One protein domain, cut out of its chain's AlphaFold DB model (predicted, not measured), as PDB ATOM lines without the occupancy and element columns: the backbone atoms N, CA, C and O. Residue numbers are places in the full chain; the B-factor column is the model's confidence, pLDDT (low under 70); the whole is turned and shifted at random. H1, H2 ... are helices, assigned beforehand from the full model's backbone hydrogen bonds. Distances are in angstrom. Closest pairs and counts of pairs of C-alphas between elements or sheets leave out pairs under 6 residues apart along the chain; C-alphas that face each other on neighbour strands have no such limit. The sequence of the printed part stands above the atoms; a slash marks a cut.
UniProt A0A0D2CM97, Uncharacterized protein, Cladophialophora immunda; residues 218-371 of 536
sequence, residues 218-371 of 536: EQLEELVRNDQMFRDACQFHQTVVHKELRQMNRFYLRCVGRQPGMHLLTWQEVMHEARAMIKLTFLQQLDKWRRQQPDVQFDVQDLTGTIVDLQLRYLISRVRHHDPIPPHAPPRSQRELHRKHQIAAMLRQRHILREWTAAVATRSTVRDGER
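AT A GLANCE: This is residues 218 to 371 of the 536 residues of an uncharacterized protein of Cladophialophora immunda (UniProt A0A0D2CM97). Two long helices, H2 and H5, run side by side; H3 packs on H2, H4 on H5, with short H1 at one end. Printed are 154 residues with five named helices, H1 to H5: all helix. The whole is loose, radius of gyration of the C-alphas 18.7 A, spanning 62 by 32 by 24 A.

HOW THE PARTS SIT: Begin at H1, residues 218 to 225, which touches H5, residues 331 to 364. H2, residues 227 to 257, touches H5 at a shallow tilt of 20 degrees; their closest C-alphas, 248 and 357, are 4.8 A apart. H3, residues 267 to 292, touches H2, closest at C-alphas 274 and 252. H4, residues 307 to 322, touches H5, closest at C-alphas 315 and 345. Every O i to N i+4 pair is within hydrogen-bond range but in H2, 26 of 27.

IN THESE COORDINATES: Find C-alpha 218 at (167.067, 63.175, 57.433); H5 runs 48.7 A to C-alpha 364 at (148.002, 86.456, 84.251).

THE WHOLE: The printed part has no cut; link 293 to 306 is long; pLDDT is under 70 at residues 260 to 264 and 301 to 304.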
ATOM      1  N   GLU A 218     166.009  64.082  56.982       84.31
ATOM      2  CA  GLU A 218     167.067  63.175  57.433       84.31
ATOM      3  C   GLU A 218     166.922  62.862  58.929       84.31
ATOM      4  O   GLU A 218     166.851  61.694  59.306       84.31
ATOM      5  N   GLN A 219     166.767  63.894  59.770       86.81
ATOM      6  CA  GLN A 219     166.528  63.746  61.211       86.81
ATOM      7  C   GLN A 219     165.254  62.946  61.499       86.81
ATOM      8  O   GLN A 219     165.240  62.091  62.386       86.81
ATOM      9  N   LEU A 220     164.175  63.211  60.754       88.38
ATOM     10  CA  LEU A 220     162.913  62.495  60.907       88.38
ATOM     11  C   LEU A 220     163.056  61.021  60.504       88.38
ATOM     12  O   LEU A 220     162.567  60.156  61.225       88.38
ATOM     13  N   GLU A 221     163.735  60.718  59.397       89.19
ATOM     14  CA  GLU A 221     164.012  59.341  58.977       89.19
ATOM     15  C   GLU A 221     164.899  58.589  59.976       89.19
ATOM     16  O   GLU A 221     164.615  57.431  60.295       89.19
ATOM     17  N   GLU A 222     165.945  59.227  60.502       90.06
ATOM     18  CA  GLU A 222     166.866  58.606  61.453       90.06
ATOM     19  C   GLU A 222     166.179  58.308  62.795       90.06
ATOM     20  O   GLU A 222     166.233  57.180  63.290       90.06
ATOM     21  N   LEU A 223     165.446  59.282  63.346       90.62
ATOM     22  CA  LEU A 223     164.711  59.169  64.612       90.62
ATOM     23  C   LEU A 223     163.530  58.187  64.519       90.62
ATOM     24  O   LEU A 223     163.178  57.539  65.503       90.62
ATOM     25  N   VAL A 224     162.942  58.017  63.332       92.88
ATOM     26  CA  VAL A 224     161.925  56.990  63.057       92.88
ATOM     27  C   VAL A 224     162.539  55.583  62.972       92.88
ATOM     28  O   VAL A 224     161.981  54.628  63.527       92.88
ATOM     29  N   ARG A 225     163.688  55.434  62.302       92.38
ATOM     30  CA  ARG A 225     164.369  54.138  62.121       92.38
ATOM     31  C   ARG A 225     165.046  53.641  63.397       92.38
ATOM     32  O   ARG A 225     165.032  52.438  63.651       92.38
ATOM     33  N   ASN A 226     165.619  54.537  64.199       94.06
ATOM     34  CA  ASN A 226     166.385  54.191  65.393       94.06
ATOM     35  C   ASN A 226     165.478  54.018  66.630       94.06
ATOM     36  O   ASN A 226     164.911  54.971  67.162       94.06
ATOM     37  N   ASP A 227     165.381  52.777  67.115       93.25
ATOM     38  CA  ASP A 227     164.587  52.391  68.289       93.25
ATOM     39  C   ASP A 227     164.977  53.116  69.590       93.25
ATOM     40  O   ASP A 227     164.117  53.264  70.462       93.25
ATOM     41  N   GLN A 228     166.232  53.557  69.733       94.94
ATOM     42  CA  GLN A 228     166.704  54.287  70.910       94.94
ATOM     43  C   GLN A 228     166.340  55.772  70.815       94.94
ATOM     44  O   GLN A 228     165.611  56.267  71.671       94.94
ATOM     45  N   MET A 229     166.709  56.447  69.719       93.19
ATOM     46  CA  MET A 229     166.384  57.871  69.531       93.19
ATOM     47  C   MET A 229     164.875  58.144  69.555       93.19
ATOM     48  O   MET A 229     164.440  59.185  70.051       93.19
ATOM     49  N   PHE A 230     164.054  57.195  69.093       93.94
ATOM     50  CA  PHE A 230     162.605  57.279  69.253       93.94
ATOM     51  C   PHE A 230     162.165  57.305  70.733       93.94
ATOM     52  O   PHE A 230     161.294  58.091  71.103       93.94
ATOM     53  N   ARG A 231     162.770  56.478  71.602       93.50
ATOM     54  CA  ARG A 231     162.487  56.473  73.053       93.50
ATOM     55  C   ARG A 231     162.945  57.774  73.704       93.50
ATOM     56  O   ARG A 231     162.187  58.353  74.480       93.50
ATOM     57  N   ASP A 232     164.129  58.253  73.342       92.25
ATOM     58  CA  ASP A 232     164.702  59.493  73.874       92.25
ATOM     59  C   ASP A 232     163.833  60.705  73.496       92.25
ATOM     60  O   ASP A 232     163.525  61.554  74.334       92.25
ATOM     61  N   ALA A 233     163.306  60.733  72.267       92.75
ATOM     62  CA  ALA A 233     162.346  61.740  71.816       92.75
ATOM     63  C   ALA A 233     161.015  61.712  72.596       92.75
ATOM     64  O   ALA A 233     160.423  62.775  72.830       92.75
ATOM     65  N   CYS A 234     160.559  60.531  73.032       93.75
ATOM     66  CA  CYS A 234     159.393  60.369  73.906       93.75
ATOM     67  C   CYS A 234     159.672  60.828  75.350       93.75
ATOM     68  O   CYS A 234     158.849  61.539  75.928       93.75
ATOM     69  N   GLN A 235     160.837  60.510  75.924       94.81
ATOM     70  CA  GLN A 235     161.229  61.001  77.256       94.81
ATOM     71  C   GLN A 235     161.402  62.531  77.262       94.81
ATOM     72  O   GLN A 235     160.906  63.232  78.152       94.81
ATOM     73  N   PHE A 236     162.025  63.082  76.216       93.69
ATOM     74  CA  PHE A 236     162.119  64.525  76.009       93.69
ATOM     75  C   PHE A 236     160.736  65.168  75.824       93.69
ATOM     76  O   PHE A 236     160.475  66.234  76.381       93.69
ATOM     77  N   HIS A 237     159.808  64.512  75.114       94.50
ATOM     78  CA  HIS A 237     158.424  64.980  75.013       94.50
ATOM     79  C   HIS A 237     157.749  65.083  76.384       94.50
ATOM     80  O   HIS A 237     157.235  66.153  76.704       94.50
ATOM     81  N   GLN A 238     157.798  64.023  77.196       94.25
ATOM     82  CA  GLN A 238     157.233  64.008  78.551       94.25
ATOM     83  C   GLN A 238     157.845  65.108  79.430       94.25
ATOM     84  O   GLN A 238     157.125  65.823  80.128       94.25
ATOM     85  N   THR A 239     159.160  65.318  79.326       94.88
ATOM     86  CA  THR A 239     159.890  66.372  80.049       94.88
ATOM     87  C   THR A 239     159.419  67.776  79.650       94.88
ATOM     88  O   THR A 239     159.163  68.616  80.518       94.88
ATOM     89  N   VAL A 240     159.248  68.036  78.347       93.94
ATOM     90  CA  VAL A 240     158.709  69.309  77.835       93.94
ATOM     91  C   VAL A 240     157.255  69.500  78.270       93.94
ATOM     92  O   VAL A 240     156.929  70.548  78.819       93.94
ATOM     93  N   VAL A 241     156.398  68.487  78.118       94.12
ATOM     94  CA  VAL A 241     154.991  68.522  78.561       94.12
ATOM     95  C   VAL A 241     154.899  68.851  80.052       94.12
ATOM     96  O   VAL A 241     154.199  69.784  80.439       94.12
ATOM     97  N   HIS A 242     155.660  68.161  80.901       93.62
ATOM     98  CA  HIS A 242     155.658  68.392  82.345       93.62
ATOM     99  C   HIS A 242     156.278  69.751  82.745       93.62
ATOM    100  O   HIS A 242     155.971  70.295  83.811       93.62
ATOM    101  N   LYS A 243     157.128  70.358  81.904       95.19
ATOM    102  CA  LYS A 243     157.563  71.756  82.063       95.19
ATOM    103  C   LYS A 243     156.424  72.732  81.744       95.19
ATOM    104  O   LYS A 243     156.124  73.576  82.588       95.19
ATOM    105  N   GLU A 244     155.774  72.589  80.588       93.12
ATOM    106  CA  GLU A 244     154.654  73.449  80.168       93.12
ATOM    107  C   GLU A 244     153.494  73.390  81.170       93.12
ATOM    108  O   GLU A 244     153.044  74.423  81.656       93.12
ATOM    109  N   LEU A 245     153.075  72.189  81.590       92.06
ATOM    110  CA  LEU A 245     152.003  72.014  82.579       92.06
ATOM    111  C   LEU A 245     152.309  72.706  83.915       92.06
ATOM    112  O   LEU A 245     151.417  73.315  84.506       92.06
ATOM    113  N   ARG A 246     153.564  72.670  84.388       93.38
ATOM    114  CA  ARG A 246     153.970  73.379  85.616       93.38
ATOM    115  C   ARG A 246     153.965  74.899  85.441       93.38
ATOM    116  O   ARG A 246     153.595  75.600  86.382       93.38
ATOM    117  N   GLN A 247     154.332  75.418  84.267       93.31
ATOM    118  CA  GLN A 247     154.229  76.851  83.969       93.31
ATOM    119  C   GLN A 247     152.765  77.295  83.854       93.31
ATOM    120  O   GLN A 247     152.350  78.211  84.562       93.31
ATOM    121  N   MET A 248     151.955  76.589  83.062       91.75
ATOM    122  CA  MET A 248     150.520  76.837  82.927       91.75
ATOM    123  C   MET A 248     149.794  76.763  84.282       91.75
ATOM    124  O   MET A 248     148.985  77.640  84.571       91.75
ATOM    125  N   ASN A 249     150.130  75.811  85.164       92.25
ATOM    126  CA  ASN A 249     149.580  75.751  86.525       92.25
ATOM    127  C   ASN A 249     149.974  76.963  87.386       92.25
ATOM    128  O   ASN A 249     149.132  77.480  88.113       92.25
ATOM    129  N   ARG A 250     151.214  77.467  87.291       91.81
ATOM    130  CA  ARG A 250     151.622  78.712  87.975       91.81
ATOM    131  C   ARG A 250     150.839  79.927  87.463       91.81
ATOM    132  O   ARG A 250     150.407  80.748  88.268       91.81
ATOM    133  N   PHE A 251     150.611  80.037  86.153       92.38
ATOM    134  CA  PHE A 251     149.831  81.143  85.589       92.38
ATOM    135  C   PHE A 251     148.333  81.034  85.910       92.38
ATOM    136  O   PHE A 251     147.726  82.040  86.279       92.38
ATOM    137  N   TYR A 252     147.749  79.830  85.875       91.31
ATOM    138  CA  TYR A 252     146.372  79.602  86.326       91.31
ATOM    139  C   TYR A 252     146.196  79.883  87.818       91.31
ATOM    140  O   TYR A 252     145.218  80.528  88.174       91.31
ATOM    141  N   LEU A 253     147.148  79.510  88.680       91.25
ATOM    142  CA  LEU A 253     147.115  79.865  90.104       91.25
ATOM    143  C   LEU A 253     147.037  81.379  90.338       91.25
ATOM    144  O   LEU A 253     146.302  81.811  91.222       91.25
ATOM    145  N   ARG A 254     147.712  82.195  89.518       89.25
ATOM    146  CA  ARG A 254     147.548  83.660  89.547       89.25
ATOM    147  C   ARG A 254     146.184  84.106  89.028       89.25
ATOM    148  O   ARG A 254     145.499  84.870  89.699       89.25
ATOM    149  N   CYS A 255     145.762  83.602  87.868       87.56
ATOM    150  CA  CYS A 255     144.461  83.913  87.260       87.56
ATOM    151  C   CYS A 255     143.248  83.491  88.108       87.56
ATOM    152  O   CYS A 255     142.179  84.082  87.963       87.56
ATOM    153  N   VAL A 256     143.401  82.466  88.949       86.81
ATOM    154  CA  VAL A 256     142.382  81.959  89.874       86.81
ATOM    155  C   VAL A 256     142.505  82.651  91.225       86.81
ATOM    156  O   VAL A 256     141.566  83.320  91.626       86.81
ATOM    157  N   GLY A 257     143.659  82.597  91.894       80.31
ATOM    158  CA  GLY A 257     143.827  83.100  93.265       80.31
ATOM    159  C   GLY A 257     143.611  84.607  93.469       80.31
ATOM    160  O   GLY A 257     143.480  85.024  94.614       80.31
ATOM    161  N   ARG A 258     143.541  85.400  92.387       80.62
ATOM    162  CA  ARG A 258     143.151  86.825  92.400       80.62
ATOM    163  C   ARG A 258     141.656  87.093  92.185       80.62
ATOM    164  O   ARG A 258     141.248  88.253  92.165       80.62
ATOM    165  N   GLN A 259     140.837  86.079  91.898       74.81
ATOM    166  CA  GLN A 259     139.405  86.300  91.664       74.81
ATOM    167  C   GLN A 259     138.719  86.718  92.979       74.81
ATOM    168  O   GLN A 259     139.111  86.222  94.037       74.81
ATOM    169  N   PRO A 260     137.718  87.619  92.945       63.44
ATOM    170  CA  PRO A 260     137.075  88.119  94.159       63.44
ATOM    171  C   PRO A 260     136.530  86.997  95.048       63.44
ATOM    172  O   PRO A 260     135.764  86.156  94.581       63.44
ATOM    173  N   GLY A 261     136.900  87.006  96.328       60.78
ATOM    174  CA  GLY A 261     136.490  85.999  97.308       60.78
ATOM    175  C   GLY A 261     137.354  84.736  97.336       60.78
ATOM    176  O   GLY A 261     137.144  83.893  98.202       60.78
ATOM    177  N   MET A 262     138.360  84.588  96.467       68.06
ATOM    178  CA  MET A 262     139.231  83.405  96.502       68.06
ATOM    179  C   MET A 262     140.114  83.351  97.751       68.06
ATOM    180  O   MET A 262     140.553  82.265  98.123       68.06
ATOM    181  N   HIS A 263     140.346  84.476  98.435       69.94
ATOM    182  CA  HIS A 263     140.954  84.519  99.773       69.94
ATOM    183  C   HIS A 263     140.145  83.779 100.859       69.94
ATOM    184  O   HIS A 263     140.674  83.546 101.941       69.94
ATOM    185  N   LEU A 264     138.881  83.417 100.593       68.50
ATOM    186  CA  LEU A 264     138.048  82.611 101.494       68.50
ATOM    187  C   LEU A 264     138.324  81.104 101.369       68.50
ATOM    188  O   LEU A 264     137.988  80.355 102.282       68.50
ATOM    189  N   LEU A 265     138.924  80.661 100.257       72.69
ATOM    190  CA  LEU A 265     139.363  79.279 100.061       72.69
ATOM    191  C   LEU A 265     140.809  79.108 100.532       72.69
ATOM    192  O   LEU A 265     141.625  80.020 100.385       72.69
ATOM    193  N   THR A 266     141.163  77.918 101.014       80.88
ATOM    194  CA  THR A 266     142.554  77.541 101.306       80.88
ATOM    195  C   THR A 266     143.401  77.495 100.031       80.88
ATOM    196  O   THR A 266     142.891  77.240  98.937       80.88
ATOM    197  N   TRP A 267     144.727  77.644 100.143       84.38
ATOM    198  CA  TRP A 267     145.621  77.479  98.985       84.38
ATOM    199  C   TRP A 267     145.471  76.122  98.276       84.38
ATOM    200  O   TRP A 267     145.655  76.027  97.063       84.38
ATOM    201  N   GLN A 268     145.102  75.069  99.010       85.88
ATOM    202  CA  GLN A 268     144.869  73.738  98.451       85.88
ATOM    203  C   GLN A 268     143.626  73.691  97.551       85.88
ATOM    204  O   GLN A 268     143.667  73.069  96.489       85.88
ATOM    205  N   GLU A 269     142.560  74.399  97.916       80.62
ATOM    206  CA  GLU A 269     141.366  74.565  97.082       80.62
ATOM    207  C   GLU A 269     141.645  75.482  95.879       80.62
ATOM    208  O   GLU A 269     141.239  75.163  94.764       80.62
ATOM    209  N   VAL A 270     142.445  76.547  96.038       81.50
ATOM    210  CA  VAL A 270     142.915  77.367  94.897       81.50
ATOM    211  C   VAL A 270     143.764  76.538  93.919       81.50
ATOM    212  O   VAL A 270     143.621  76.669  92.700       81.50
ATOM    213  N   MET A 271     144.611  75.634  94.427       87.19
ATOM    214  CA  MET A 271     145.324  74.643  93.612       87.19
ATOM    215  C   MET A 271     144.382  73.637  92.944       87.19
ATOM    216  O   MET A 271     144.671  73.212  91.823       87.19
ATOM    217  N   HIS A 272     143.274  73.257  93.584       84.31
ATOM    218  CA  HIS A 272     142.263  72.398  92.969       84.31
ATOM    219  C   HIS A 272     141.566  73.116  91.806       84.31
ATOM    220  O   HIS A 272     141.573  72.601  90.690       84.31
ATOM    221  N   GLU A 273     141.066  74.335  92.023       83.94
ATOM    222  CA  GLU A 273     140.405  75.148  90.992       83.94
ATOM    223  C   GLU A 273     141.328  75.458  89.805       83.94
ATOM    224  O   GLU A 273     140.927  75.321  88.650       83.94
ATOM    225  N   ALA A 274     142.604  75.780  90.047       88.19
ATOM    226  CA  ALA A 274     143.581  75.957  88.970       88.19
ATOM    227  C   ALA A 274     143.754  74.682  88.114       88.19
ATOM    228  O   ALA A 274     143.824  74.766  86.885       88.19
ATOM    229  N   ARG A 275     143.764  73.493  88.732       87.31
ATOM    230  CA  ARG A 275     143.831  72.201  88.020       87.31
ATOM    231  C   ARG A 275     142.519  71.863  87.305       87.31
ATOM    232  O   ARG A 275     142.558  71.348  86.186       87.31
ATOM    233  N   ALA A 276     141.371  72.180  87.905       85.25
ATOM    234  CA  ALA A 276     140.051  71.998  87.306       85.25
ATOM    235  C   ALA A 276     139.875  72.877  86.056       85.25
ATOM    236  O   ALA A 276     139.471  72.377  85.006       85.25
ATOM    237  N   MET A 277     140.289  74.147  86.121       84.44
ATOM    238  CA  MET A 277     140.325  75.073  84.982       84.44
ATOM    239  C   MET A 277     141.208  74.560  83.838       84.44
ATOM    240  O   MET A 277     140.800  74.600  82.674       84.44
ATOM    241  N   ILE A 278     142.389  74.011  84.149       87.50
ATOM    242  CA  ILE A 278     143.257  73.367  83.152       87.50
ATOM    243  C   ILE A 278     142.544  72.174  82.500       87.50
ATOM    244  O   ILE A 278     142.458  72.116  81.274       87.50
ATOM    245  N   LYS A 279     141.985  71.248  83.294       86.75
ATOM    246  CA  LYS A 279     141.252  70.075  82.782       86.75
ATOM    247  C   LYS A 279     140.080  70.484  81.881       86.75
ATOM    248  O   LYS A 279     139.907  69.897  80.814       86.75
ATOM    249  N   LEU A 280     139.321  71.510  82.271       84.00
ATOM    250  CA  LEU A 280     138.218  72.054  81.480       84.00
ATOM    251  C   LEU A 280     138.703  72.649  80.148       84.00
ATOM    252  O   LEU A 280     138.090  72.382  79.118       84.00
ATOM    253  N   THR A 281     139.841  73.357  80.144       82.94
ATOM    254  CA  THR A 281     140.471  73.886  78.914       82.94
ATOM    255  C   THR A 281     140.757  72.769  77.910       82.94
ATOM    256  O   THR A 281     140.422  72.888  76.731       82.94
ATOM    257  N   PHE A 282     141.344  71.659  78.377       86.19
ATOM    258  CA  PHE A 282     141.619  70.502  77.525       86.19
ATOM    259  C   PHE A 282     140.342  69.863  76.975       86.19
ATOM    260  O   PHE A 282     140.281  69.598  75.777       86.19
ATOM    261  N   LEU A 283     139.329  69.641  77.820       85.31
ATOM    262  CA  LEU A 283     138.063  69.029  77.404       85.31
ATOM    263  C   LEU A 283     137.322  69.892  76.371       85.31
ATOM    264  O   LEU A 283     136.896  69.373  75.342       85.31
ATOM    265  N   GLN A 284     137.231  71.206  76.594       84.25
ATOM    266  CA  GLN A 284     136.558  72.126  75.671       84.25
ATOM    267  C   GLN A 284     137.277  72.239  74.318       84.25
ATOM    268  O   GLN A 284     136.617  72.286  73.281       84.25
ATOM    269  N   GLN A 285     138.617  72.243  74.290       83.38
ATOM    270  CA  GLN A 285     139.368  72.250  73.025       83.38
ATOM    271  C   GLN A 285     139.310  70.900  72.300       83.38
ATOM    272  O   GLN A 285     139.151  70.878  71.081       83.38
ATOM    273  N   LEU A 286     139.378  69.780  73.030       85.94
ATOM    274  CA  LEU A 286     139.211  68.444  72.457       85.94
ATOM    275  C   LEU A 286     137.836  68.298  71.797       85.94
ATOM    276  O   LEU A 286     137.752  67.867  70.648       85.94
ATOM    277  N   ASP A 287     136.767  68.706  72.482       84.75
ATOM    278  CA  ASP A 287     135.422  68.616  71.921       84.75
ATOM    279  C   ASP A 287     135.204  69.598  70.758       84.75
ATOM    280  O   ASP A 287     134.667  69.208  69.722       84.75
ATOM    281  N   LYS A 288     135.738  70.828  70.841       85.19
ATOM    282  CA  LYS A 288     135.784  71.761  69.702       85.19
ATOM    283  C   LYS A 288     136.444  71.121  68.475       85.19
ATOM    284  O   LYS A 288     135.894  71.223  67.381       85.19
ATOM    285  N   TRP A 289     137.580  70.438  68.634       86.12
ATOM    286  CA  TRP A 289     138.242  69.763  67.515       86.12
ATOM    287  C   TRP A 289     137.451  68.560  66.987       86.12
ATOM    288  O   TRP A 289     137.469  68.345  65.776       86.12
ATOM    289  N   ARG A 290     136.744  67.810  67.844       86.25
ATOM    290  CA  ARG A 290     135.849  66.715  67.418       86.25
ATOM    291  C   ARG A 290     134.677  67.241  66.589       86.25
ATOM    292  O   ARG A 290     134.435  66.730  65.503       86.25
ATOM    293  N   ARG A 291     134.016  68.320  67.031       86.44
ATOM    294  CA  ARG A 291     132.954  69.005  66.259       86.44
ATOM    295  C   ARG A 291     133.447  69.515  64.896       86.44
ATOM    296  O   ARG A 291     132.662  69.599  63.961       86.44
ATOM    297  N   GLN A 292     134.734  69.857  64.777       85.19
ATOM    298  CA  GLN A 292     135.356  70.305  63.523       85.19
ATOM    299  C   GLN A 292     135.765  69.167  62.571       85.19
ATOM    300  O   GLN A 292     135.950  69.434  61.386       85.19
ATOM    301  N   GLN A 293     135.971  67.940  63.064       84.69
ATOM    302  CA  GLN A 293     136.341  66.765  62.261       84.69
ATOM    303  C   GLN A 293     135.660  65.497  62.819       84.69
ATOM    304  O   GLN A 293     136.329  64.666  63.439       84.69
ATOM    305  N   PRO A 294     134.335  65.338  62.615       85.94
ATOM    306  CA  PRO A 294     133.570  64.213  63.163       85.94
ATOM    307  C   PRO A 294     133.996  62.852  62.585       85.94
ATOM    308  O   PRO A 294     133.813  61.827  63.235       85.94
ATOM    309  N   ASP A 295     134.610  62.838  61.400       87.31
ATOM    310  CA  ASP A 295     135.076  61.632  60.703       87.31
ATOM    311  C   ASP A 295     136.343  61.004  61.330       87.31
ATOM    312  O   ASP A 295     136.764  59.902  60.957       87.31
ATOM    313  N   VAL A 296     136.977  61.687  62.294       86.56
ATOM    314  CA  VAL A 296     138.110  61.148  63.057       86.56
ATOM    315  C   VAL A 296     137.580  60.208  64.138       86.56
ATOM    316  O   VAL A 296     137.153  60.641  65.208       86.56
ATOM    317  N   GLN A 297     137.654  58.901  63.875       83.75
ATOM    318  CA  GLN A 297     137.298  57.868  64.849       83.75
ATOM    319  C   GLN A 297     138.173  57.985  66.109       83.75
ATOM    320  O   GLN A 297     139.371  57.687  66.104       83.75
ATOM    321  N   PHE A 298     137.555  58.446  67.195       85.56
ATOM    322  CA  PHE A 298     138.194  58.646  68.488       85.56
ATOM    323  C   PHE A 298     137.181  58.447  69.615       85.56
ATOM    324  O   PHE A 298     136.202  59.194  69.719       85.56
ATOM    325  N   ASP A 299     137.441  57.456  70.466       79.19
ATOM    326  CA  ASP A 299     136.671  57.247  71.685       79.19
ATOM    327  C   ASP A 299     137.172  58.167  72.811       79.19
ATOM    328  O   ASP A 299     138.371  58.299  73.056       79.19
ATOM    329  N   VAL A 300     136.221  58.805  73.490       72.00
ATOM    330  CA  VAL A 300     136.443  59.690  74.643       72.00
ATOM    331  C   VAL A 300     136.202  58.939  75.964       72.00
ATOM    332  O   VAL A 300     136.654  59.398  77.010       72.00
ATOM    333  N   GLN A 301     135.516  57.789  75.929       69.56
ATOM    334  CA  GLN A 301     135.241  56.953  77.103       69.56
ATOM    335  C   GLN A 301     136.434  56.069  77.502       69.56
ATOM    336  O   GLN A 301     136.518  55.656  78.659       69.56
ATOM    337  N   ASP A 302     137.410  55.861  76.611       69.00
ATOM    338  CA  ASP A 302     138.759  55.412  76.975       69.00
ATOM    339  C   ASP A 302     139.466  56.469  77.852       69.00
ATOM    340  O   ASP A 302     140.233  57.321  77.386       69.00
ATOM    341  N   LEU A 303     139.205  56.386  79.158       62.34
ATOM    342  CA  LEU A 303     139.779  57.215  80.222       62.34
ATOM    343  C   LEU A 303     141.231  56.836  80.585       62.34
ATOM    344  O   LEU A 303     141.741  57.293  81.607       62.34
ATOM    345  N   THR A 304     141.923  56.019  79.783       66.75
ATOM    346  CA  THR A 304     143.290  55.572  80.097       66.75
ATOM    347  C   THR A 304     144.297  56.730  80.045       66.75
ATOM    348  O   THR A 304     144.537  57.326  78.989       66.75
ATOM    349  N   GLY A 305     144.935  57.023  81.180       76.38
ATOM    350  CA  GLY A 305     145.973  58.052  81.312       76.38
ATOM    351  C   GLY A 305     145.453  59.426  81.748       76.38
ATOM    352  O   GLY A 305     144.350  59.570  82.271       76.38
ATOM    353  N   THR A 306     146.277  60.459  81.580       86.81
ATOM    354  CA  THR A 306     145.922  61.838  81.933       86.81
ATOM    355  C   THR A 306     145.126  62.528  80.822       86.81
ATOM    356  O   THR A 306     145.063  62.078  79.677       86.81
ATOM    357  N   ILE A 307     144.578  63.707  81.127       87.06
ATOM    358  CA  ILE A 307     143.907  64.562  80.135       87.06
ATOM    359  C   ILE A 307     144.830  64.984  78.969       87.06
ATOM    360  O   ILE A 307     144.361  65.291  77.874       87.06
ATOM    361  N   VAL A 308     146.148  64.962  79.184       89.50
ATOM    362  CA  VAL A 308     147.160  65.298  78.172       89.50
ATOM    363  C   VAL A 308     147.484  64.085  77.300       89.50
ATOM    364  O   VAL A 308     147.679  64.236  76.095       89.50
ATOM    365  N   ASP A 309     147.429  62.876  77.864       90.12
ATOM    366  CA  ASP A 309     147.516  61.629  77.100       90.12
ATOM    367  C   ASP A 309     146.276  61.439  76.216       90.12
ATOM    368  O   ASP A 309     146.405  61.040  75.061       90.12
ATOM    369  N   LEU A 310     145.082  61.811  76.701       89.81
ATOM    370  CA  LEU A 310     143.853  61.863  75.894       89.81
ATOM    371  C   LEU A 310     144.004  62.826  74.699       89.81
ATOM    372  O   LEU A 310     143.656  62.480  73.570       89.81
ATOM    373  N   GLN A 311     144.588  64.010  74.922       90.69
ATOM    374  CA  GLN A 311     144.888  64.966  73.850       90.69
ATOM    375  C   GLN A 311     145.907  64.401  72.840       90.69
ATOM    376  O   GLN A 311     145.734  64.578  71.633       90.69
ATOM    377  N   LEU A 312     146.944  63.695  73.305       92.62
ATOM    378  CA  LEU A 312     147.939  63.069  72.431       92.62
ATOM    379  C   LEU A 312     147.329  61.917  71.619       92.62
ATOM    380  O   LEU A 312     147.559  61.842  70.411       92.62
ATOM    381  N   ARG A 313     146.499  61.064  72.242       91.38
ATOM    382  CA  ARG A 313     145.739  60.004  71.556       91.38
ATOM    383  C   ARG A 313     144.856  60.591  70.450       91.38
ATOM    384  O   ARG A 313     144.901  60.085  69.330       91.38
ATOM    385  N   TYR A 314     144.148  61.695  70.708       91.19
ATOM    386  CA  TYR A 314     143.348  62.381  69.685       91.19
ATOM    387  C   TYR A 314     144.196  62.883  68.507       91.19
ATOM    388  O   TYR A 314     143.851  62.651  67.348       91.19
ATOM    389  N   LEU A 315     145.335  63.529  68.785       91.69
ATOM    390  CA  LEU A 315     146.247  64.006  67.741       91.69
ATOM    391  C   LEU A 315     146.821  62.846  66.907       91.69
ATOM    392  O   LEU A 315     146.917  62.977  65.688       91.69
ATOM    393  N   ILE A 316     147.130  61.696  67.518       92.25
ATOM    394  CA  ILE A 316     147.562  60.482  66.802       92.25
ATOM    395  C   ILE A 316     146.438  59.938  65.903       92.25
ATOM    396  O   ILE A 316     146.691  59.653  64.731       92.25
ATOM    397  N   SER A 317     145.201  59.823  66.405       91.31
ATOM    398  CA  SER A 317     144.049  59.387  65.595       91.31
ATOM    399  C   SER A 317     143.784  60.327  64.418       91.31
ATOM    400  O   SER A 317     143.578  59.866  63.297       91.31
ATOM    401  N   ARG A 318     143.882  61.646  64.638       90.44
ATOM    402  CA  ARG A 318     143.775  62.659  63.581       90.44
ATOM    403  C   ARG A 318     144.871  62.501  62.525       90.44
ATOM    404  O   ARG A 318     144.556  62.560  61.343       90.44
ATOM    405  N   VAL A 319     146.131  62.252  62.901       90.44
ATOM    406  CA  VAL A 319     147.192  61.986  61.904       90.44
ATOM    407  C   VAL A 319     146.865  60.739  61.081       90.44
ATOM    408  O   VAL A 319     146.897  60.817  59.860       90.44
ATOM    409  N   ARG A 320     146.480  59.627  61.717       90.25
ATOM    410  CA  ARG A 320     146.142  58.372  61.015       90.25
ATOM    411  C   ARG A 320     144.935  58.489  60.080       90.25
ATOM    412  O   ARG A 320     144.861  57.738  59.116       90.25
ATOM    413  N   HIS A 321     144.004  59.401  60.352       89.75
ATOM    414  CA  HIS A 321     142.890  59.699  59.451       89.75
ATOM    415  C   HIS A 321     143.368  60.418  58.171       89.75
ATOM    416  O   HIS A 321     142.917  60.086  57.080       89.75
ATOM    417  N   HIS A 322     144.308  61.367  58.287       87.50
ATOM    418  CA  HIS A 322     144.836  62.144  57.146       87.50
ATOM    419  C   HIS A 322     146.045  61.495  56.438       87.50
ATOM    420  O   HIS A 322     146.391  61.906  55.332       87.50
ATOM    421  N   ASP A 323     146.692  60.507  57.062       89.19
ATOM    422  CA  ASP A 323     147.833  59.728  56.548       89.19
ATOM    423  C   ASP A 323     147.708  58.253  57.007       89.19
ATOM    424  O   ASP A 323     148.375  57.834  57.957       89.19
ATOM    425  N   PRO A 324     146.793  57.455  56.420       89.69
ATOM    426  CA  PRO A 324     146.508  56.096  56.882       89.69
ATOM    427  C   PRO A 324     147.638  55.108  56.559       89.69
ATOM    428  O   PRO A 324     148.118  55.020  55.431       89.69
ATOM    429  N   ILE A 325     148.027  54.296  57.550       89.88
ATOM    430  CA  ILE A 325     149.042  53.243  57.384       89.88
ATOM    431  C   ILE A 325     148.481  52.135  56.472       89.88
ATOM    432  O   ILE A 325     147.470  51.528  56.835       89.88
ATOM    433  N   PRO A 326     149.118  51.798  55.331       90.19
ATOM    434  CA  PRO A 326     148.598  50.757  54.448       90.19
ATOM    435  C   PRO A 326     148.634  49.370  55.123       90.19
ATOM    436  O   PRO A 326     149.696  48.951  55.605       90.19
ATOM    437  N   PRO A 327     147.525  48.603  55.124       88.38
ATOM    438  CA  PRO A 327     147.440  47.325  55.839       88.38
ATOM    439  C   PRO A 327     148.375  46.249  55.266       88.38
ATOM    440  O   PRO A 327     148.767  45.332  55.981       88.38
ATOM    441  N   HIS A 328     148.777  46.388  53.999       91.94
ATOM    442  CA  HIS A 328     149.696  45.482  53.301       91.94
ATOM    443  C   HIS A 328     151.145  46.003  53.222       91.94
ATOM    444  O   HIS A 328     151.976  45.394  52.553       91.94
ATOM    445  N   ALA A 329     151.471  47.129  53.873       89.56
ATOM    446  CA  ALA A 329     152.854  47.600  53.947       89.56
ATOM    447  C   ALA A 329     153.725  46.642  54.793       89.56
ATOM    448  O   ALA A 329     153.221  46.050  55.750       89.56
ATOM    449  N   PRO A 330     155.038  46.509  54.512       94.75
ATOM    450  CA  PRO A 330     155.929  45.682  55.322       94.75
ATOM    451  C   PRO A 330     155.904  46.082  56.811       94.75
ATOM    452  O   PRO A 330     155.878  47.282  57.100       94.75
ATOM    453  N   PRO A 331     156.010  45.141  57.773       92.19
ATOM    454  CA  PRO A 331     155.925  45.453  59.209       92.19
ATOM    455  C   PRO A 331     156.936  46.505  59.691       92.19
ATOM    456  O   PRO A 331     156.661  47.275  60.613       92.19
ATOM    457  N   ARG A 332     158.105  46.582  59.035       92.00
ATOM    458  CA  ARG A 332     159.090  47.650  59.243       92.00
ATOM    459  C   ARG A 332     158.530  49.018  58.833       92.00
ATOM    460  O   ARG A 332     158.531  49.933  59.645       92.00
ATOM    461  N   SER A 333     158.002  49.142  57.618       90.50
ATOM    462  CA  SER A 333     157.392  50.376  57.105       90.50
ATOM    463  C   SER A 333     156.168  50.804  57.921       90.50
ATOM    464  O   SER A 333     155.992  51.992  58.171       90.50
ATOM    465  N   GLN A 334     155.360  49.854  58.406       92.94
ATOM    466  CA  GLN A 334     154.247  50.136  59.322       92.94
ATOM    467  C   GLN A 334     154.737  50.710  60.662       92.94
ATOM    468  O   GLN A 334     154.195  51.710  61.132       92.94
ATOM    469  N   ARG A 335     155.799  50.136  61.253       93.62
ATOM    470  CA  ARG A 335     156.449  50.678  62.461       93.62
ATOM    471  C   ARG A 335     157.016  52.080  62.219       93.62
ATOM    472  O   ARG A 335     156.839  52.956  63.061       93.62
ATOM    473  N   GLU A 336     157.685  52.287  61.085       93.50
ATOM    474  CA  GLU A 336     158.285  53.573  60.728       93.50
ATOM    475  C   GLU A 336     157.202  54.666  60.547       93.50
ATOM    476  O   GLU A 336     157.294  55.734  61.156       93.50
ATOM    477  N   LEU A 337     156.104  54.373  59.838       92.00
ATOM    478  CA  LEU A 337     154.947  55.278  59.726       92.00
ATOM    479  C   LEU A 337     154.289  55.566  61.085       92.00
ATOM    480  O   LEU A 337     154.055  56.726  61.421       92.00
ATOM    481  N   HIS A 338     154.053  54.543  61.912       93.06
ATOM    482  CA  HIS A 338     153.450  54.715  63.241       93.06
ATOM    483  C   HIS A 338     154.292  55.633  64.141       93.06
ATOM    484  O   HIS A 338     153.740  56.497  64.824       93.06
ATOM    485  N   ARG A 339     155.628  55.509  64.104       94.62
ATOM    486  CA  ARG A 339     156.541  56.431  64.804       94.62
ATOM    487  C   ARG A 339     156.451  57.847  64.252       94.62
ATOM    488  O   ARG A 339     156.314  58.779  65.039       94.62
ATOM    489  N   LYS A 340     156.465  58.018  62.925       92.75
ATOM    490  CA  LYS A 340     156.293  59.324  62.261       92.75
ATOM    491  C   LYS A 340     154.997  60.016  62.707       92.75
ATOM    492  O   LYS A 340     155.012  61.210  63.002       92.75
ATOM    493  N   HIS A 341     153.900  59.265  62.834       92.25
ATOM    494  CA  HIS A 341     152.615  59.775  63.330       92.25
ATOM    495  C   HIS A 341     152.675  60.201  64.796       92.25
ATOM    496  O   HIS A 341     152.174  61.271  65.144       92.25
ATOM    497  N   GLN A 342     153.323  59.403  65.649       94.19
ATOM    498  CA  GLN A 342     153.554  59.766  67.048       94.19
ATOM    499  C   GLN A 342     154.423  61.026  67.161       94.19
ATOM    500  O   GLN A 342     154.063  61.929  67.905       94.19
ATOM    501  N   ILE A 343     155.505  61.149  66.385       93.25
ATOM    502  CA  ILE A 343     156.377  62.336  66.373       93.25
ATOM    503  C   ILE A 343     155.593  63.590  65.960       93.25
ATOM    504  O   ILE A 343     155.638  64.587  66.678       93.25
ATOM    505  N   ALA A 344     154.808  63.527  64.878       90.94
ATOM    506  CA  ALA A 344     153.953  64.637  64.445       90.94
ATOM    507  C   ALA A 344     152.958  65.071  65.540       90.94
ATOM    508  O   ALA A 344     152.801  66.264  65.810       90.94
ATOM    509  N   ALA A 345     152.318  64.104  66.209       92.69
ATOM    510  CA  ALA A 345     151.393  64.359  67.310       92.69
ATOM    511  C   ALA A 345     152.090  64.960  68.544       92.69
ATOM    512  O   ALA A 345     151.598  65.941  69.099       92.69
ATOM    513  N   MET A 346     153.263  64.442  68.930       94.19
ATOM    514  CA  MET A 346     154.070  64.969  70.037       94.19
ATOM    515  C   MET A 346     154.544  66.403  69.765       94.19
ATOM    516  O   MET A 346     154.452  67.252  70.651       94.19
ATOM    517  N   LEU A 347     155.027  66.701  68.553       91.00
ATOM    518  CA  LEU A 347     155.455  68.049  68.160       91.00
ATOM    519  C   LEU A 347     154.277  69.028  68.178       91.00
ATOM    520  O   LEU A 347     154.346  70.051  68.864       91.00
ATOM    521  N   ARG A 348     153.144  68.678  67.548       90.12
ATOM    522  CA  ARG A 348     151.947  69.533  67.588       90.12
ATOM    523  C   ARG A 348     151.419  69.711  69.014       90.12
ATOM    524  O   ARG A 348     151.008  70.817  69.345       90.12
ATOM    525  N   GLN A 349     151.479  68.694  69.879       92.38
ATOM    526  CA  GLN A 349     151.114  68.848  71.290       92.38
ATOM    527  C   GLN A 349     152.051  69.813  72.029       92.38
ATOM    528  O   GLN A 349     151.563  70.697  72.727       92.38
ATOM    529  N   ARG A 350     153.379  69.700  71.866       91.44
ATOM    530  CA  ARG A 350     154.343  70.650  72.464       91.44
ATOM    531  C   ARG A 350     154.045  72.088  72.019       91.44
ATOM    532  O   ARG A 350     154.064  72.992  72.846       91.44
ATOM    533  N   HIS A 351     153.752  72.290  70.734       88.62
ATOM    534  CA  HIS A 351     153.382  73.590  70.171       88.62
ATOM    535  C   HIS A 351     152.080  74.129  70.785       88.62
ATOM    536  O   HIS A 351     152.068  75.235  71.317       88.62
ATOM    537  N   ILE A 352     151.018  73.318  70.795       88.25
ATOM    538  CA  ILE A 352     149.720  73.642  71.405       88.25
ATOM    539  C   ILE A 352     149.896  74.023  72.880       88.25
ATOM    540  O   ILE A 352     149.442  75.082  73.294       88.25
ATOM    541  N   LEU A 353     150.617  73.225  73.674       90.75
ATOM    542  CA  LEU A 353     150.862  73.542  75.084       90.75
ATOM    543  C   LEU A 353     151.592  74.881  75.264       90.75
ATOM    544  O   LEU A 353     151.200  75.648  76.136       90.75
ATOM    545  N   ARG A 354     152.576  75.211  74.415       90.19
ATOM    546  CA  ARG A 354     153.255  76.521  74.438       90.19
ATOM    547  C   ARG A 354     152.309  77.677  74.098       90.19
ATOM    548  O   ARG A 354     152.350  78.692  74.790       90.19
ATOM    549  N   GLU A 355     151.441  77.532  73.088       87.75
ATOM    550  CA  GLU A 355     150.392  78.522  72.774       87.75
ATOM    551  C   GLU A 355     149.501  78.779  74.008       87.75
ATOM    552  O   GLU A 355     149.175  79.925  74.323       87.75
ATOM    553  N   TRP A 356     149.147  77.719  74.745       88.12
ATOM    554  CA  TRP A 356     148.272  77.794  75.920       88.12
ATOM    555  C   TRP A 356     149.007  78.430  77.106       88.12
ATOM    556  O   TRP A 356     148.495  79.384  77.694       88.12
ATOM    557  N   THR A 357     150.226  77.970  77.415       90.81
ATOM    558  CA  THR A 357     151.106  78.559  78.437       90.81
ATOM    559  C   THR A 357     151.287  80.057  78.194       90.81
ATOM    560  O   THR A 357     151.087  80.845  79.117       90.81
ATOM    561  N   ALA A 358     151.605  80.470  76.962       89.94
ATOM    562  CA  ALA A 358     151.838  81.870  76.609       89.94
ATOM    563  C   ALA A 358     150.569  82.732  76.725       89.94
ATOM    564  O   ALA A 358     150.611  83.827  77.287       89.94
ATOM    565  N   ALA A 359     149.420  82.246  76.250       87.12
ATOM    566  CA  ALA A 359     148.179  83.012  76.319       87.12
ATOM    567  C   ALA A 359     147.639  83.136  77.760       87.12
ATOM    568  O   ALA A 359     147.167  84.206  78.155       87.12
ATOM    569  N   VAL A 360     147.776  82.090  78.588       88.44
ATOM    570  CA  VAL A 360     147.445  82.154  80.025       88.44
ATOM    571  C   VAL A 360     148.463  83.016  80.785       88.44
ATOM    572  O   VAL A 360     148.066  83.765  81.680       88.44
ATOM    573  N   ALA A 361     149.746  83.013  80.397       90.00
ATOM    574  CA  ALA A 361     150.741  83.949  80.926       90.00
ATOM    575  C   ALA A 361     150.315  85.405  80.677       90.00
ATOM    576  O   ALA A 361     150.235  86.176  81.634       90.00
ATOM    577  N   THR A 362     149.929  85.750  79.443       87.25
ATOM    578  CA  THR A 362     149.395  87.076  79.076       87.25
ATOM    579  C   THR A 362     148.114  87.428  79.836       87.25
ATOM    580  O   THR A 362     147.969  88.558  80.297       87.25
ATOM    581  N   ARG A 363     147.191  86.481  80.070       84.00
ATOM    582  CA  ARG A 363     146.032  86.746  80.947       84.00
ATOM    583  C   ARG A 363     146.468  87.021  82.393       84.00
ATOM    584  O   ARG A 363     145.867  87.868  83.056       84.00
ATOM    585  N   SER A 364     147.515  86.348  82.871       85.38
ATOM    586  CA  SER A 364     148.002  86.456  84.251       85.38
ATOM    587  C   SER A 364     148.810  87.726  84.562       85.38
ATOM    588  O   SER A 364     148.965  88.043  85.736       85.38
ATOM    589  N   THR A 365     149.285  88.481  83.563       81.50
ATOM    590  CA  THR A 365     149.935  89.796  83.779       81.50
ATOM    591  C   THR A 365     148.942  90.954  83.904       81.50
ATOM    592  O   THR A 365     149.319  92.041  84.346       81.50
ATOM    593  N   VAL A 366     147.668  90.741  83.546       78.56
ATOM    594  CA  VAL A 366     146.603  91.734  83.750       78.56
ATOM    595  C   VAL A 366     146.444  92.006  85.248       78.56
ATOM    596  O   VAL A 366     146.350  91.073  86.046       78.56
ATOM    597  N   ARG A 367     146.416  93.292  85.613       77.31
ATOM    598  CA  ARG A 367     146.305  93.791  86.991       77.31
ATOM    599  C   ARG A 367     144.840  93.955  87.403       77.31
ATOM    600  O   ARG A 367     144.374  95.063  87.650       77.31
ATOM    601  N   ASP A 368     144.103  92.848  87.395       70.38
ATOM    602  CA  ASP A 368     142.709  92.766  87.834       70.38
ATOM    603  C   ASP A 368     142.541  91.866  89.069       70.38
ATOM    604  O   ASP A 368     143.340  90.960  89.308       70.38
ATOM    605  N   GLY A 369     141.495  92.126  89.858       73.50
ATOM    606  CA  GLY A 369     141.184  91.365  91.070       73.50
ATOM    607  C   GLY A 369     142.094  91.664  92.269       73.50
ATOM    608  O   GLY A 369     142.697  92.733  92.373       73.50
ATOM    609  N   GLU A 370     142.152  90.713  93.195       75.12
ATOM    610  CA  GLU A 370     142.893  90.783  94.457       75.12
ATOM    611  C   GLU A 370     144.406  90.701  94.195       75.12
ATOM    612  O   GLU A 370     144.908  89.696  93.688       75.12
ATOM    613  N   ARG A 371     145.151  91.774  94.509       82.19
ATOM    614  CA  ARG A 371     146.605  91.823  94.271       82.19
ATOM    615  C   ARG A 371     147.388  90.945  95.239       82.19
ATOM    616  O   ARG A 371     148.288  90.242  94.802       82.19
TER     617      ARG A 371